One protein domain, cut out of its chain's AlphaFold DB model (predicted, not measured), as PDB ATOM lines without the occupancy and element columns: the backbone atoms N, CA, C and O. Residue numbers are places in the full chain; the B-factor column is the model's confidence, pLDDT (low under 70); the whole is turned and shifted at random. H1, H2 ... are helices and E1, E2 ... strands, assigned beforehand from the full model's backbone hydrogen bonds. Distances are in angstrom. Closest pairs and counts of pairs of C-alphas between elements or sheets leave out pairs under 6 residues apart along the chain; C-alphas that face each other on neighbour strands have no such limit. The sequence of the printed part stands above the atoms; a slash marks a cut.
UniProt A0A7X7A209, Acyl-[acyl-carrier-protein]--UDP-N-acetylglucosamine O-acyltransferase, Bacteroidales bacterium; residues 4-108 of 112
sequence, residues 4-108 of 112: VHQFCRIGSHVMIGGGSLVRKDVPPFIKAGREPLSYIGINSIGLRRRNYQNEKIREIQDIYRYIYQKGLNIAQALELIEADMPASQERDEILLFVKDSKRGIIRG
ATOM      1  N   VAL A   4       9.835 -23.751 -48.423       98.25
ATOM      2  CA  VAL A   4       9.628 -22.922 -47.229       98.25
ATOM      3  C   VAL A   4       9.045 -21.584 -47.647       98.25
ATOM      4  O   VAL A   4       9.663 -20.838 -48.402       98.25
ATOM      5  N   HIS A   5       7.835 -21.290 -47.175       98.12
ATOM      6  CA  HIS A   5       7.179 -20.021 -47.451       98.12
ATOM      7  C   HIS A   5       7.914 -18.873 -46.746       98.12
ATOM      8  O   HIS A   5       8.392 -19.033 -45.620       98.12
ATOM      9  N   GLN A   6       7.954 -17.698 -47.376       97.81
ATOM     10  CA  GLN A   6       8.579 -16.495 -46.819       97.81
ATOM     11  C   GLN A   6       8.142 -16.212 -45.375       97.81
ATOM     12  O   GLN A   6       6.976 -16.411 -45.004       97.81
ATOM     13  N   PHE A   7       9.104 -15.730 -44.586       97.62
ATOM     14  CA  PHE A   7       8.980 -15.396 -43.165       97.62
ATOM     15  C   PHE A   7       8.720 -16.579 -42.219       97.62
ATOM     16  O   PHE A   7       8.545 -16.346 -41.026       97.62
ATOM     17  N   CYS A   8       8.702 -17.828 -42.705       98.31
ATOM     18  CA  CYS A   8       8.724 -18.990 -41.814       98.31
ATOM     19  C   CYS A   8      10.109 -19.145 -41.177       98.31
ATOM     20  O   CYS A   8      11.135 -19.025 -41.849       98.31
ATOM     21  N   ARG A   9      10.131 -19.479 -39.891       98.50
ATOM     22  CA  ARG A   9      11.333 -19.824 -39.132       98.50
ATOM     23  C   ARG A   9      11.438 -21.340 -38.995       98.50
ATOM     24  O   ARG A   9      10.454 -22.009 -38.679       98.50
ATOM     25  N   ILE A  10      12.641 -21.873 -39.194       98.56
ATOM     26  CA  ILE A  10      12.963 -23.278 -38.925       98.56
ATOM     27  C   ILE A  10      13.863 -23.325 -37.695       98.56
ATOM     28  O   ILE A  10      14.944 -22.741 -37.692       98.56
ATOM     29  N   GLY A  11      13.387 -23.991 -36.649       98.56
ATOM     30  CA  GLY A  11      14.119 -24.195 -35.412       98.56
ATOM     31  C   GLY A  11      15.337 -25.094 -35.597       98.56
ATOM     32  O   GLY A  11      15.465 -25.854 -36.564       98.56
ATOM     33  N   SER A  12      16.245 -25.015 -34.636       98.38
ATOM     34  CA  SER A  12      17.453 -25.826 -34.606       98.38
ATOM     35  C   SER A  12      17.097 -27.327 -34.526       98.38
ATOM     36  O   SER A  12      16.035 -27.711 -34.046       98.38
ATOM     37  N   HIS A  13      17.958 -28.215 -35.037       98.62
ATOM     38  CA  HIS A  13      17.804 -29.684 -34.924       98.62
ATOM     39  C   HIS A  13      16.515 -30.297 -35.520       98.62
ATOM     40  O   HIS A  13      16.234 -31.476 -35.282       98.62
ATOM     41  N   VAL A  14      15.752 -29.554 -36.319       98.62
ATOM     42  CA  VAL A  14      14.540 -30.059 -36.972       98.62
ATOM     43  C   VAL A  14      14.875 -31.085 -38.060       98.62
ATOM     44  O   VAL A  14      15.865 -30.961 -38.779       98.62
ATOM     45  N   MET A  15      14.010 -32.086 -38.219       98.62
ATOM     46  CA  MET A  15      13.953 -32.924 -39.420       98.62
ATOM     47  C   MET A  15      12.619 -32.690 -40.134       98.62
ATOM     48  O   MET A  15      11.561 -32.945 -39.564       98.62
ATOM     49  N   ILE A  16      12.660 -32.254 -41.393       98.50
ATOM     50  CA  ILE A  16      11.466 -32.074 -42.232       98.50
ATOM     51  C   ILE A  16      11.447 -33.168 -43.295       98.50
ATOM     52  O   ILE A  16      12.454 -33.387 -43.971       98.50
ATOM     53  N   GLY A  17      10.313 -33.853 -43.449       97.81
ATOM     54  CA  GLY A  17      10.120 -34.832 -44.519       97.81
ATOM     55  C   GLY A  17      10.354 -34.220 -45.905       97.81
ATOM     56  O   GLY A  17       9.987 -33.070 -46.161       97.81
ATOM     57  N   GLY A  18      10.967 -34.980 -46.814       97.69
ATOM     58  CA  GLY A  18      11.135 -34.542 -48.201       97.69
ATOM     59  C   GLY A  18       9.784 -34.309 -48.885       97.69
ATOM     60  O   GLY A  18       8.810 -34.982 -48.570       97.69
ATOM     61  N   GLY A  19       9.720 -33.344 -49.802       96.69
ATOM     62  CA  GLY A  19       8.488 -32.993 -50.518       96.69
ATOM     63  C   GLY A  19       7.514 -32.124 -49.719       96.69
ATOM     64  O   GLY A  19       6.433 -31.825 -50.211       96.69
ATOM     65  N   SER A  20       7.881 -31.700 -48.507       97.50
ATOM     66  CA  SER A  20       6.994 -30.915 -47.640       97.50
ATOM     67  C   SER A  20       6.838 -29.458 -48.088       97.50
ATOM     68  O   SER A  20       7.752 -28.871 -48.678       97.50
ATOM     69  N   LEU A  21       5.711 -28.848 -47.702       97.69
ATOM     70  CA  LEU A  21       5.431 -27.417 -47.845       97.69
ATOM     71  C   LEU A  21       5.306 -26.750 -46.464       97.69
ATOM     72  O   LEU A  21       4.296 -26.882 -45.771       97.69
ATOM     73  N   VAL A  22       6.336 -26.004 -46.059       98.31
ATOM     74  CA  VAL A  22       6.373 -25.282 -44.781       98.31
ATOM     75  C   VAL A  22       5.662 -23.936 -44.926       98.31
ATOM     76  O   VAL A  22       6.156 -23.033 -45.598       98.31
ATOM     77  N   ARG A  23       4.498 -23.796 -44.282       97.69
ATOM     78  CA  ARG A  23       3.664 -22.573 -44.310       97.69
ATOM     79  C   ARG A  23       3.628 -21.811 -42.972       97.69
ATOM     80  O   ARG A  23       3.135 -20.678 -42.922       97.69
ATOM     81  N   LYS A  24       4.137 -22.444 -41.911       98.38
ATOM     82  CA  LYS A  24       4.202 -21.979 -40.517       98.38
ATOM     83  C   LYS A  24       5.564 -22.306 -39.911       98.38
ATOM     84  O   LYS A  24       6.292 -23.129 -40.463       98.38
ATOM     85  N   ASP A  25       5.878 -21.687 -38.779       98.75
ATOM     86  CA  ASP A  25       7.156 -21.881 -38.101       98.75
ATOM     87  C   ASP A  25       7.279 -23.321 -37.575       98.75
ATOM     88  O   ASP A  25       6.323 -23.901 -37.055       98.75
ATOM     89  N   VAL A  26       8.458 -23.922 -37.719       98.69
ATOM     90  CA  VAL A  26       8.734 -25.296 -37.275       98.69
ATOM     91  C   VAL A  26       9.636 -25.212 -36.047       98.69
ATOM     92  O   VAL A  26      10.796 -24.840 -36.211       98.69
ATOM     93  N   PRO A  27       9.142 -25.494 -34.830       98.69
ATOM     94  CA  PRO A  27       9.910 -25.239 -33.616       98.69
ATOM     95  C   PRO A  27      11.080 -26.228 -33.440       98.69
ATOM     96  O   PRO A  27      11.089 -27.280 -34.081       98.69
ATOM     97  N   PRO A  28      12.097 -25.898 -32.624       98.81
ATOM     98  CA  PRO A  28      13.339 -26.668 -32.507       98.81
ATOM     99  C   PRO A  28      13.159 -28.151 -32.155       98.81
ATOM    100  O   PRO A  28      12.201 -28.546 -31.504       98.81
ATOM    101  N   PHE A  29      14.118 -28.992 -32.522       98.81
ATOM    102  CA  PHE A  29      14.226 -30.397 -32.107       98.81
ATOM    103  C   PHE A  29      13.143 -31.355 -32.628       98.81
ATOM    104  O   PHE A  29      13.254 -32.560 -32.392       98.81
ATOM    105  N   ILE A  30      12.115 -30.894 -33.346       98.75
ATOM    106  CA  ILE A  30      11.020 -31.769 -33.791       98.75
ATOM    107  C   ILE A  30      11.285 -32.442 -35.140       98.75
ATOM    108  O   ILE A  30      12.123 -32.035 -35.946       98.75
ATOM    109  N   LYS A  31      10.487 -33.466 -35.417       98.62
ATOM    110  CA  LYS A  31      10.219 -33.970 -36.757       98.62
ATOM    111  C   LYS A  31       8.909 -33.367 -37.256       98.62
ATOM    112  O   LYS A  31       7.904 -33.384 -36.541       98.62
ATOM    113  N   ALA A  32       8.917 -32.905 -38.498       98.38
ATOM    114  CA  ALA A  32       7.738 -32.432 -39.205       98.38
ATOM    115  C   ALA A  32       7.514 -33.263 -40.475       98.38
ATOM    116  O   ALA A  32       8.455 -33.553 -41.219       98.38
ATOM    117  N   GLY A  33       6.268 -33.654 -40.726       96.88
ATOM    118  CA  GLY A  33       5.879 -34.406 -41.920       96.88
ATOM    119  C   GLY A  33       4.364 -34.460 -42.093       96.88
ATOM    120  O   GLY A  33       3.646 -33.833 -41.315       96.88
ATOM    121  N   ARG A  34       3.900 -35.259 -43.067       94.56
ATOM    122  CA  ARG A  34       2.502 -35.328 -43.553       94.56
ATOM    123  C   ARG A  34       2.094 -34.103 -44.380       94.56
ATOM    124  O   ARG A  34       2.830 -33.124 -44.441       94.56
ATOM    125  N   GLU A  35       0.925 -34.192 -45.009       92.44
ATOM    126  CA  GLU A  35       0.234 -33.062 -45.633       92.44
ATOM    127  C   GLU A  35      -1.167 -32.957 -45.002       92.44
ATOM    128  O   GLU A  35      -1.907 -33.940 -45.055       92.44
ATOM    129  N   PRO A  36      -1.527 -31.824 -44.369       93.94
ATOM    130  CA  PRO A  36      -0.689 -30.644 -44.134       93.94
ATOM    131  C   PRO A  36       0.497 -30.931 -43.193       93.94
ATOM    132  O   PRO A  36       0.429 -31.808 -42.326       93.94
ATOM    133  N   LEU A  37       1.587 -30.169 -43.353       97.12
ATOM    134  CA  LEU A  37       2.798 -30.326 -42.541       97.12
ATOM    135  C   LEU A  37       2.484 -30.215 -41.042       97.12
ATOM    136  O   LEU A  37       2.042 -29.170 -40.563       97.12
ATOM    137  N   SER A  38       2.765 -31.292 -40.314       97.69
ATOM    138  CA  SER A  38       2.367 -31.472 -38.919       97.69
ATOM    139  C   SER A  38       3.531 -31.942 -38.046       97.69
ATOM    140  O   SER A  38       4.476 -32.581 -38.521       97.69
ATOM    141  N   TYR A  39       3.449 -31.658 -36.747       98.00
ATOM    142  CA  TYR A  39       4.317 -32.246 -35.729       98.00
ATOM    143  C   TYR A  39       4.118 -33.768 -35.683       98.00
ATOM    144  O   TYR A  39       2.995 -34.253 -35.530       98.00
ATOM    145  N   ILE A  40       5.217 -34.524 -35.795       97.19
ATOM    146  CA  ILE A  40       5.219 -36.000 -35.770       97.19
ATOM    147  C   ILE A  40       6.217 -36.572 -34.742       97.19
ATOM    148  O   ILE A  40       6.767 -37.666 -34.921       97.19
ATOM    149  N   GLY A  41       6.477 -35.830 -33.664       97.75
ATOM    150  CA  GLY A  41       7.378 -36.229 -32.577       97.75
ATOM    151  C   GLY A  41       8.745 -35.546 -32.616       97.75
ATOM    152  O   GLY A  41       9.026 -34.733 -33.489       97.75
ATOM    153  N   ILE A  42       9.624 -35.903 -31.680       98.38
ATOM    154  CA  ILE A  42      10.980 -35.337 -31.552       98.38
ATOM    155  C   ILE A  42      11.954 -35.990 -32.541       98.38
ATOM    156  O   ILE A  42      11.866 -37.193 -32.814       98.38
ATOM    157  N   ASN A  43      12.937 -35.236 -33.037       98.62
ATOM    158  CA  ASN A  43      14.070 -35.729 -33.825       98.62
ATOM    159  C   ASN A  43      15.098 -36.464 -32.943       98.62
ATOM    160  O   ASN A  43      16.286 -36.152 -32.927       98.62
ATOM    161  N   SER A  44      14.642 -37.469 -32.196       98.31
ATOM    162  CA  SER A  44      15.465 -38.182 -31.214       98.31
ATOM    163  C   SER A  44      16.698 -38.855 -31.829       98.31
ATOM    164  O   SER A  44      17.738 -38.930 -31.185       98.31
ATOM    165  N   ILE A  45      16.625 -39.291 -33.093       98.44
ATOM    166  CA  ILE A  45      17.779 -39.832 -33.828       98.44
ATOM    167  C   ILE A  45      18.822 -38.737 -34.077       98.44
ATOM    168  O   ILE A  45      20.001 -38.949 -33.800       98.44
ATOM    169  N   GLY A  46      18.402 -37.571 -34.581       98.50
ATOM    170  CA  GLY A  46      19.297 -36.440 -34.819       98.50
ATOM    171  C   GLY A  46      19.943 -35.922 -33.535       98.50
ATOM    172  O   GLY A  46      21.130 -35.608 -33.541       98.50
ATOM    173  N   LEU A  47      19.194 -35.899 -32.431       98.62
ATOM    174  CA  LEU A  47      19.702 -35.499 -31.117       98.62
ATOM    175  C   LEU A  47      20.719 -36.499 -30.562       98.62
ATOM    176  O   LEU A  47      21.814 -36.086 -30.186       98.62
ATOM    177  N   ARG A  48      20.427 -37.809 -30.596       98.56
ATOM    178  CA  ARG A  48      21.386 -38.845 -30.164       98.56
ATOM    179  C   ARG A  48      22.692 -38.790 -30.953       98.56
ATOM    180  O   ARG A  48      23.762 -38.890 -30.369       98.56
ATOM    181  N   ARG A  49      22.626 -38.563 -32.270       98.50
ATOM    182  CA  ARG A  49      23.823 -38.393 -33.119       98.50
ATOM    183  C   ARG A  49      24.643 -37.143 -32.785       98.50
ATOM    184  O   ARG A  49      25.808 -37.080 -33.154       98.50
ATOM    185  N   ARG A  50      24.043 -36.158 -32.114       98.12
ATOM    186  CA  ARG A  50      24.704 -34.944 -31.611       98.12
ATOM    187  C   ARG A  50      25.030 -35.043 -30.116       98.12
ATOM    188  O   ARG A  50      25.234 -34.019 -29.479       98.12
ATOM    189  N   ASN A  51      25.075 -36.259 -29.566       98.19
ATOM    190  CA  ASN A  51      25.452 -36.555 -28.181       98.19
ATOM    191  C   ASN A  51      24.518 -35.972 -27.103       98.19
ATOM    192  O   ASN A  51      24.913 -35.853 -25.942       98.19
ATOM    193  N   TYR A  52      23.266 -35.656 -27.453       98.31
ATOM    194  CA  TYR A  52      22.251 -35.362 -26.442       98.31
ATOM    195  C   TYR A  52      21.973 -36.619 -25.618       98.31
ATOM    196  O   TYR A  52      21.721 -37.692 -26.175       98.31
ATOM    197  N   GLN A  53      21.975 -36.464 -24.295       98.12
ATOM    198  CA  GLN A  53      21.638 -37.538 -23.365       98.12
ATOM    199  C   GLN A  53      20.150 -37.895 -23.456       98.12
ATOM    200  O   GLN A  53      19.310 -37.061 -23.808       98.12
ATOM    201  N   ASN A  54      19.802 -39.142 -23.134       97.75
ATOM    202  CA  ASN A  54      18.419 -39.616 -23.245       97.75
ATOM    203  C   ASN A  54      17.475 -38.852 -22.311       97.75
ATOM    204  O   ASN A  54      16.331 -38.594 -22.677       97.75
ATOM    205  N   GLU A  55      17.963 -38.454 -21.142       97.38
ATOM    206  CA  GLU A  55      17.257 -37.650 -20.148       97.38
ATOM    207  C   GLU A  55      16.871 -36.300 -20.755       97.38
ATOM    208  O   GLU A  55      15.714 -35.897 -20.683       97.38
ATOM    209  N   LYS A  56      17.805 -35.669 -21.477       97.69
ATOM    210  CA  LYS A  56      17.551 -34.410 -22.177       97.69
ATOM    211  C   LYS A  56      16.550 -34.572 -23.322       97.69
ATOM    212  O   LYS A  56      15.685 -33.728 -23.525       97.69
ATOM    213  N   ILE A  57      16.624 -35.674 -24.068       98.50
ATOM    214  CA  ILE A  57      15.649 -35.967 -25.131       98.50
ATOM    215  C   ILE A  57      14.244 -36.170 -24.544       98.50
ATOM    216  O   ILE A  57      13.273 -35.721 -25.154       98.50
ATOM    217  N   ARG A  58      14.127 -36.824 -23.381       98.19
ATOM    218  CA  ARG A  58      12.850 -36.997 -22.666       98.19
ATOM    219  C   ARG A  58      12.297 -35.662 -22.180       98.19
ATOM    220  O   ARG A  58      11.129 -35.391 -22.418       98.19
ATOM    221  N   GLU A  59      13.143 -34.809 -21.613       98.12
ATOM    222  CA  GLU A  59      12.766 -33.452 -21.207       98.12
ATOM    223  C   GLU A  59      12.191 -32.648 -22.386       98.12
ATOM    224  O   GLU A  59      11.070 -32.149 -22.308       98.12
ATOM    225  N   ILE A  60      12.899 -32.607 -23.524       98.56
ATOM    226  CA  ILE A  60      12.418 -31.960 -24.759       98.56
ATOM    227  C   ILE A  60      11.089 -32.573 -25.217       98.56
ATOM    228  O   ILE A  60      10.180 -31.864 -25.653       98.56
ATOM    229  N   GLN A  61      10.968 -33.899 -25.142       98.31
ATOM    230  CA  GLN A  61       9.739 -34.589 -25.502       98.31
ATOM    231  C   GLN A  61       8.570 -34.143 -24.627       98.31
ATOM    232  O   GLN A  61       7.510 -33.849 -25.178       98.31
ATOM    233  N   ASP A  62       8.753 -34.048 -23.312       98.19
ATOM    234  CA  ASP A  62       7.701 -33.647 -22.381       98.19
ATOM    235  C   ASP A  62       7.238 -32.204 -22.617       98.19
ATOM    236  O   ASP A  62       6.029 -31.976 -22.672       98.19
ATOM    237  N   ILE A  63       8.148 -31.270 -22.920       98.50
ATOM    238  CA  ILE A  63       7.798 -29.895 -23.336       98.50
ATOM    239  C   ILE A  63       6.818 -29.923 -24.519       98.50
ATOM    240  O   ILE A  63       5.754 -29.302 -24.500       98.50
ATOM    241  N   TYR A  64       7.122 -30.707 -25.554       98.38
ATOM    242  CA  TYR A  64       6.250 -30.800 -26.724       98.38
ATOM    243  C   TYR A  64       4.942 -31.560 -26.476       98.38
ATOM    244  O   TYR A  64       3.983 -31.368 -27.232       98.38
ATOM    245  N   ARG A  65       4.845 -32.380 -25.421       97.38
ATOM    246  CA  ARG A  65       3.560 -32.961 -24.996       97.38
ATOM    247  C   ARG A  65       2.629 -31.885 -24.453       97.38
ATOM    248  O   ARG A  65       1.451 -31.905 -24.803       97.38
ATOM    249  N   TYR A  66       3.141 -30.928 -23.676       97.75
ATOM    250  CA  TYR A  66       2.355 -29.761 -23.253       97.75
ATOM    251  C   TYR A  66       1.856 -28.965 -24.467       97.75
ATOM    252  O   TYR A  66       0.668 -28.665 -24.545       97.75
ATOM    253  N   ILE A  67       2.727 -28.714 -25.451       97.81
ATOM    254  CA  ILE A  67       2.395 -27.898 -26.633       97.81
ATOM    255  C   ILE A  67       1.376 -28.579 -27.564       97.81
ATOM    256  O   ILE A  67       0.491 -27.909 -28.091       97.81
ATOM    257  N   TYR A  68       1.501 -29.888 -27.811       96.75
ATOM    258  CA  TYR A  68       0.736 -30.559 -28.873       96.75
ATOM    259  C   TYR A  68      -0.267 -31.614 -28.407       96.75
ATOM    260  O   TYR A  68      -1.132 -31.986 -29.198       96.75
ATOM    261  N   GLN A  69      -0.149 -32.140 -27.187       94.88
ATOM    262  CA  GLN A  69      -0.872 -33.355 -26.777       94.88
ATOM    263  C   GLN A  69      -1.759 -33.178 -25.541       94.88
ATOM    264  O   GLN A  69      -2.622 -34.016 -25.310       94.88
ATOM    265  N   LYS A  70      -1.595 -32.101 -24.762       94.69
ATOM    266  CA  LYS A  70      -2.412 -31.841 -23.562       94.69
ATOM    267  C   LYS A  70      -3.726 -31.090 -23.829       94.69
ATOM    268  O   LYS A  70      -4.419 -30.743 -22.883       94.69
ATOM    269  N   GLY A  71      -4.070 -30.816 -25.091       93.69
ATOM    270  CA  GLY A  71      -5.290 -30.071 -25.439       93.69
ATOM    271  C   GLY A  71      -5.270 -28.597 -25.009       93.69
ATOM    272  O   GLY A  71      -6.313 -27.956 -24.954       93.69
ATOM    273  N   LEU A  72      -4.087 -28.067 -24.698       95.75
ATOM    274  CA  LEU A  72      -3.884 -26.691 -24.264       95.75
ATOM    275  C   LEU A  72      -3.784 -25.758 -25.469       95.75
ATOM    276  O   LEU A  72      -3.281 -26.135 -26.534       95.75
ATOM    277  N   ASN A  73      -4.198 -24.504 -25.292       96.00
ATOM    278  CA  ASN A  73      -3.760 -23.464 -26.215       96.00
ATOM    279  C   ASN A  73      -2.276 -23.122 -25.966       96.00
ATOM    280  O   ASN A  73      -1.695 -23.501 -24.950       96.00
ATOM    281  N   ILE A  74      -1.649 -22.403 -26.902       96.44
ATOM    282  CA  ILE A  74      -0.211 -22.108 -26.817       96.44
ATOM    283  C   ILE A  74       0.132 -21.320 -25.549       96.44
ATOM    284  O   ILE A  74       1.078 -21.691 -24.871       96.44
ATOM    285  N   ALA A  75      -0.635 -20.285 -25.200       97.06
ATOM    286  CA  ALA A  75      -0.344 -19.466 -24.022       97.06
ATOM    287  C   ALA A  75      -0.383 -20.299 -22.728       97.06
ATOM    288  O   ALA A  75       0.564 -20.255 -21.951       97.06
ATOM    289  N   GLN A  76      -1.415 -21.133 -22.569       98.12
ATOM    290  CA  GLN A  76      -1.547 -22.055 -21.437       98.12
ATOM    291  C   GLN A  76      -0.408 -23.076 -21.385       98.12
ATOM    292  O   GLN A  76       0.102 -23.383 -20.314       98.12
ATOM    293  N   ALA A  77      -0.009 -23.620 -22.540       98.19
ATOM    294  CA  ALA A  77       1.103 -24.558 -22.603       98.19
ATOM    295  C   ALA A  77       2.408 -23.903 -22.133       98.19
ATOM    296  O   ALA A  77       3.106 -24.504 -21.325       98.19
ATOM    297  N   LEU A  78       2.716 -22.687 -22.601       98.19
ATOM    298  CA  LEU A  78       3.926 -21.962 -22.196       98.19
ATOM    299  C   LEU A  78       3.930 -21.669 -20.689       98.19
ATOM    300  O   LEU A  78       4.920 -21.966 -20.030       98.19
ATOM    301  N   GLU A  79       2.817 -21.168 -20.146       98.25
ATOM    302  CA  GLU A  79       2.679 -20.862 -18.715       98.25
ATOM    303  C   GLU A  79       2.891 -22.106 -17.839       98.25
ATOM    304  O   GLU A  79       3.660 -22.079 -16.880       98.25
ATOM    305  N   LEU A  80       2.277 -23.234 -18.208       98.25
ATOM    306  CA  LEU A  80       2.441 -24.484 -17.468       98.25
ATOM    307  C   LEU A  80       3.850 -25.075 -17.600       98.25
ATOM    308  O   LEU A  80       4.349 -25.656 -16.644       98.25
ATOM    309  N   ILE A  81       4.518 -24.931 -18.749       98.31
ATOM    310  CA  ILE A  81       5.914 -25.374 -18.896       98.31
ATOM    311  C   ILE A  81       6.837 -24.540 -17.997       98.31
ATOM    312  O   ILE A  81       7.730 -25.101 -17.363       98.31
ATOM    313  N   GLU A  82       6.637 -23.222 -17.930       97.81
ATOM    314  CA  GLU A  82       7.423 -22.339 -17.058       97.81
ATOM    315  C   GLU A  82       7.221 -22.662 -15.570       97.81
ATOM    316  O   GLU A  82       8.185 -22.597 -14.804       97.81
ATOM    317  N   ALA A  83       6.002 -23.046 -15.175       97.44
ATOM    318  CA  ALA A  83       5.659 -23.393 -13.797       97.44
ATOM    319  C   ALA A  83       6.097 -24.812 -13.383       97.44
ATOM    320  O   ALA A  83       6.630 -24.997 -12.289       97.44
ATOM    321  N   ASP A  84       5.880 -25.812 -14.244       96.25
ATOM    322  CA  ASP A  84       6.010 -27.231 -13.883       96.25
ATOM    323  C   ASP A  84       7.390 -27.826 -14.205       96.25
ATOM    324  O   ASP A  84       7.733 -28.897 -13.695       96.25
ATOM    325  N   MET A  85       8.175 -27.197 -15.088       96.12
ATOM    326  CA  MET A  85       9.422 -27.778 -15.603       96.12
ATOM    327  C   MET A  85      10.655 -26.964 -15.182       96.12
ATOM    328  O   MET A  85      10.660 -25.742 -15.346       96.12
ATOM    329  N   PRO A  86      11.742 -27.611 -14.711       95.69
ATOM    330  CA  PRO A  86      12.995 -26.927 -14.392       95.69
ATOM    331  C   PRO A  86      13.569 -26.145 -15.576       95.69
ATOM    332  O   PRO A  86      13.399 -26.532 -16.733       95.69
ATOM    333  N   ALA A  87      14.295 -25.066 -15.280       96.25
ATOM    334  CA  ALA A  87      14.965 -24.282 -16.307       96.25
ATOM    335  C   ALA A  87      16.085 -25.053 -16.993       96.25
ATOM    336  O   ALA A  87      16.910 -25.701 -16.350       96.25
ATOM    337  N   SER A  88      16.116 -24.945 -18.317       97.56
ATOM    338  CA  SER A  88      17.171 -25.497 -19.147       97.56
ATOM    339  C   SER A  88      17.310 -24.692 -20.428       97.56
ATOM    340  O   SER A  88      16.372 -24.027 -20.872       97.56
ATOM    341  N   GLN A  89      18.485 -24.794 -21.047       97.81
ATOM    342  CA  GLN A  89      18.764 -24.121 -22.307       97.81
ATOM    343  C   GLN A  89      17.752 -24.511 -23.395       97.81
ATOM    344  O   GLN A  89      17.247 -23.646 -24.102       97.81
ATOM    345  N   GLU A  90      17.422 -25.798 -23.514       98.25
ATOM    346  CA  GLU A  90      16.498 -26.292 -24.535       98.25
ATOM    347  C   GLU A  90      15.055 -25.882 -24.255       98.25
ATOM    348  O   GLU A  90      14.327 -25.555 -25.193       98.25
ATOM    349  N   ARG A  91      14.640 -25.865 -22.980       98.31
ATOM    350  CA  ARG A  91      13.327 -25.347 -22.594       98.31
ATOM    351  C   ARG A  91      13.190 -23.896 -23.015       98.31
ATOM    352  O   ARG A  91      12.251 -23.558 -23.731       98.31
ATOM    353  N   ASP A  92      14.148 -23.066 -22.625       98.31
ATOM    354  CA  ASP A  92      14.087 -21.631 -22.873       98.31
ATOM    355  C   ASP A  92      14.192 -21.319 -24.376       98.31
ATOM    356  O   ASP A  92      13.469 -20.456 -24.874       98.31
ATOM    357  N   GLU A  93      14.994 -22.079 -25.134       98.50
ATOM    358  CA  GLU A  93      15.052 -21.985 -26.599       98.50
ATOM    359  C   GLU A  93      13.694 -22.295 -27.251       98.50
ATOM    360  O   GLU A  93      13.249 -21.560 -28.139       98.50
ATOM    361  N   ILE A  94      13.010 -23.360 -26.812       98.75
ATOM    362  CA  ILE A  94      11.684 -23.728 -27.332       98.75
ATOM    363  C   ILE A  94      10.660 -22.645 -26.988       98.75
ATOM    364  O   ILE A  94       9.946 -22.183 -27.882       98.75
ATOM    365  N   LEU A  95      10.584 -22.227 -25.720       98.56
ATOM    366  CA  LEU A  95       9.609 -21.235 -25.264       98.56
ATOM    367  C   LEU A  95       9.792 -19.903 -25.996       98.56
ATOM    368  O   LEU A  95       8.820 -19.357 -26.522       98.56
ATOM    369  N   LEU A  96      11.034 -19.424 -26.113       98.56
ATOM    370  CA  LEU A  96      11.349 -18.191 -26.829       98.56
ATOM    371  C   LEU A  96      10.983 -18.295 -28.314       98.56
ATOM    372  O   LEU A  96      10.344 -17.394 -28.860       98.56
ATOM    373  N   PHE A  97      11.319 -19.409 -28.974       98.69
ATOM    374  CA  PHE A  97      10.957 -19.621 -30.375       98.69
ATOM    375  C   PHE A  97       9.441 -19.554 -30.586       98.69
ATOM    376  O   PHE A  97       8.975 -18.890 -31.516       98.69
ATOM    377  N   VAL A  98       8.676 -20.247 -29.737       98.38
ATOM    378  CA  VAL A  98       7.214 -20.316 -29.838       98.38
ATOM    379  C   VAL A  98       6.587 -18.952 -29.544       98.38
ATOM    380  O   VAL A  98       5.715 -18.521 -30.299       98.38
ATOM    381  N   LYS A  99       7.056 -18.253 -28.505       97.94
ATOM    382  CA  LYS A  99       6.575 -16.922 -28.107       97.94
ATOM    383  C   LYS A  99       6.812 -15.867 -29.190       97.94
ATOM    384  O   LYS A  99       5.931 -15.054 -29.461       97.94
ATOM    385  N   ASP A 100       7.961 -15.921 -29.860       97.88
ATOM    386  CA  ASP A 100       8.338 -14.949 -30.892       97.88
ATOM    387  C   ASP A 100       7.838 -15.309 -32.300       97.88
ATOM    388  O   ASP A 100       8.090 -14.574 -33.264       97.88
ATOM    389  N   SER A 101       7.148 -16.440 -32.456       97.88
ATOM    390  CA  SER A 101       6.620 -16.891 -33.743       97.88
ATOM    391  C   SER A 101       5.599 -15.896 -34.306       97.88
ATOM    392  O   SER A 101       4.556 -15.637 -33.710       97.88
ATOM    393  N   LYS A 102       5.877 -15.347 -35.496       97.12
ATOM    394  CA  LYS A 102       4.982 -14.387 -36.178       97.12
ATOM    395  C   LYS A 102       3.986 -15.059 -37.118       97.12
ATOM    396  O   LYS A 102       2.945 -14.484 -37.415       97.12
ATOM    397  N   ARG A 103       4.288 -16.275 -37.585       97.44
ATOM    398  CA  ARG A 103       3.396 -17.067 -38.453       97.44
ATOM    399  C   ARG A 103       2.591 -18.123 -37.690       97.44
ATOM    400  O   ARG A 103       1.788 -18.843 -38.290       97.44
ATOM    401  N   GLY A 104       2.807 -18.212 -36.378       97.69
ATOM    402  CA  GLY A 104       2.408 -19.350 -35.565       97.69
ATOM    403  C   GLY A 104       3.224 -20.598 -35.906       97.69
ATOM    404  O   GLY A 104       3.810 -20.709 -36.986       97.69
ATOM    405  N   ILE A 105       3.228 -21.561 -34.991       98.38
ATOM    406  CA  ILE A 105       3.900 -22.844 -35.200       98.38
ATOM    407  C   ILE A 105       3.011 -23.833 -35.968       98.38
ATOM    408  O   ILE A 105       1.776 -23.710 -35.979       98.38
ATOM    409  N   ILE A 106       3.631 -24.815 -36.633       97.88
ATOM    410  CA  ILE A 106       2.915 -25.970 -37.203       97.88
ATOM    411  C   ILE A 106       2.049 -26.650 -36.131       97.88
ATOM    412  O   ILE A 106       2.300 -26.496 -34.943       97.88
ATOM    413  N   ARG A 107       0.998 -27.373 -36.525       95.50
ATOM    414  CA  ARG A 107       0.077 -28.028 -35.578       95.50
ATOM    415  C   ARG A 107       0.421 -29.507 -35.389       95.50
ATOM    416  O   ARG A 107       1.165 -30.085 -36.181       95.50
ATOM    417  N   GLY A 108      -0.120 -30.111 -34.332       92.31
ATOM    418  CA  GLY A 108      -0.173 -31.566 -34.197       92.31
ATOM    419  C   GLY A 108      -1.053 -32.185 -35.283       92.31
ATOM    420  O   GLY A 108      -1.905 -31.503 -35.852       92.31
TER     421      GLY A 108
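What this domain is: This is residues 4 to 108 of the 112 residues of the protein "Acyl-[acyl-carrier-protein]--UDP-N-acetylglucosamine O-acyltransferase" of Bacteroidales bacterium (UniProt A0A7X7A209). A bundle of three helices, H2, H3 and H4, packs beside a loop-rich half in which a long unnamed stretch, residues 4 to 29, folds round the small hairpin E1 and E2. Within the bundle it is H2 that packs on the hairpin, its residues 57 to 68 beside E2; the short H1 sits near the beginning of H2, and the last residues, 107 to 108, come back to pair with E2. The printed part has 105 residues, with two named strands followed by four named helices, in the order E1 E2 H1 H2 H3 H4; the sheet E1 - E2 is antiparallel. The class is mostly helix, though under half of the printed residues are in named elements. The whole is compact, with a radius of gyration of the C-alphas of 13.0 A, and rounded, spanning 36 by 32 by 22 A.

Where its parts are: Residues 4 to 29 hold no named element. E1 is residues 30 to 33, beginning at C-alpha 30 at (11.020, -31.769, -33.791), and E2 is residues 38 to 42, 12.0 A long. H1 is residues 44 to 49. H2, residues 54 to 68, is the longest helix at 20.6 A and begins at C-alpha 54 at (18.419, -39.616, -23.245). H3, residues 74 to 84, measures 15.2 A. H4, residues 89 to 99, measures 15.3 A and ends at C-alpha 99 at (6.575, -16.922, -28.107).

How they stand to each other: E1 and E2 form an antiparallel hairpin, with N 31 and O 41 at 2.7 A and N 38 and O 33 at 2.9 A, within hydrogen-bond range. Residues 15 to 16 pair in parallel with 31 to 32 of E1, and residues 107 to 108 with 38 to 39 of E2. The closest C-alphas of E2 and H2, those of Ile 42 and Gln 61, are 6.2 A apart. H2 is the hub, touching three helices. H1 and H2 are a helical hairpin that only just touches, with 3 pairs of C-alphas within 8 A, the closest being Ser 44 and Ile 57 at 6.5 A. H2, H3 and H4 make an up-and-down bundle, each running against the one before. H2 and H3, also a helical hairpin, touch at a steep tilt of 40 degrees, opposite ways, closest at the C-alphas of Tyr 66 and Ala 77, 5.4 A. H2 and H4 only just touch, with 3 pairs of C-alphas within 8 A, the closest being Ile 60 and Glu 90 at 7.0 A; they run the same way at a shallow tilt of 17 degrees. H3 and H4 are close but not clearly touching, with the C-alphas of Leu 78 and Leu 95 at 6.5 A. In H1, H2, H3 and H4 every O i to N i+4 pair is within hydrogen-bond range.

The domain as a whole: The two C-alphas farthest apart, those of Gly 19 and Ala 83, are 38.1 A apart. The printed part has no cut, and the links between its named elements are tight. The mean pLDDT of the printed part is 97.7, and no printed residue is under 70.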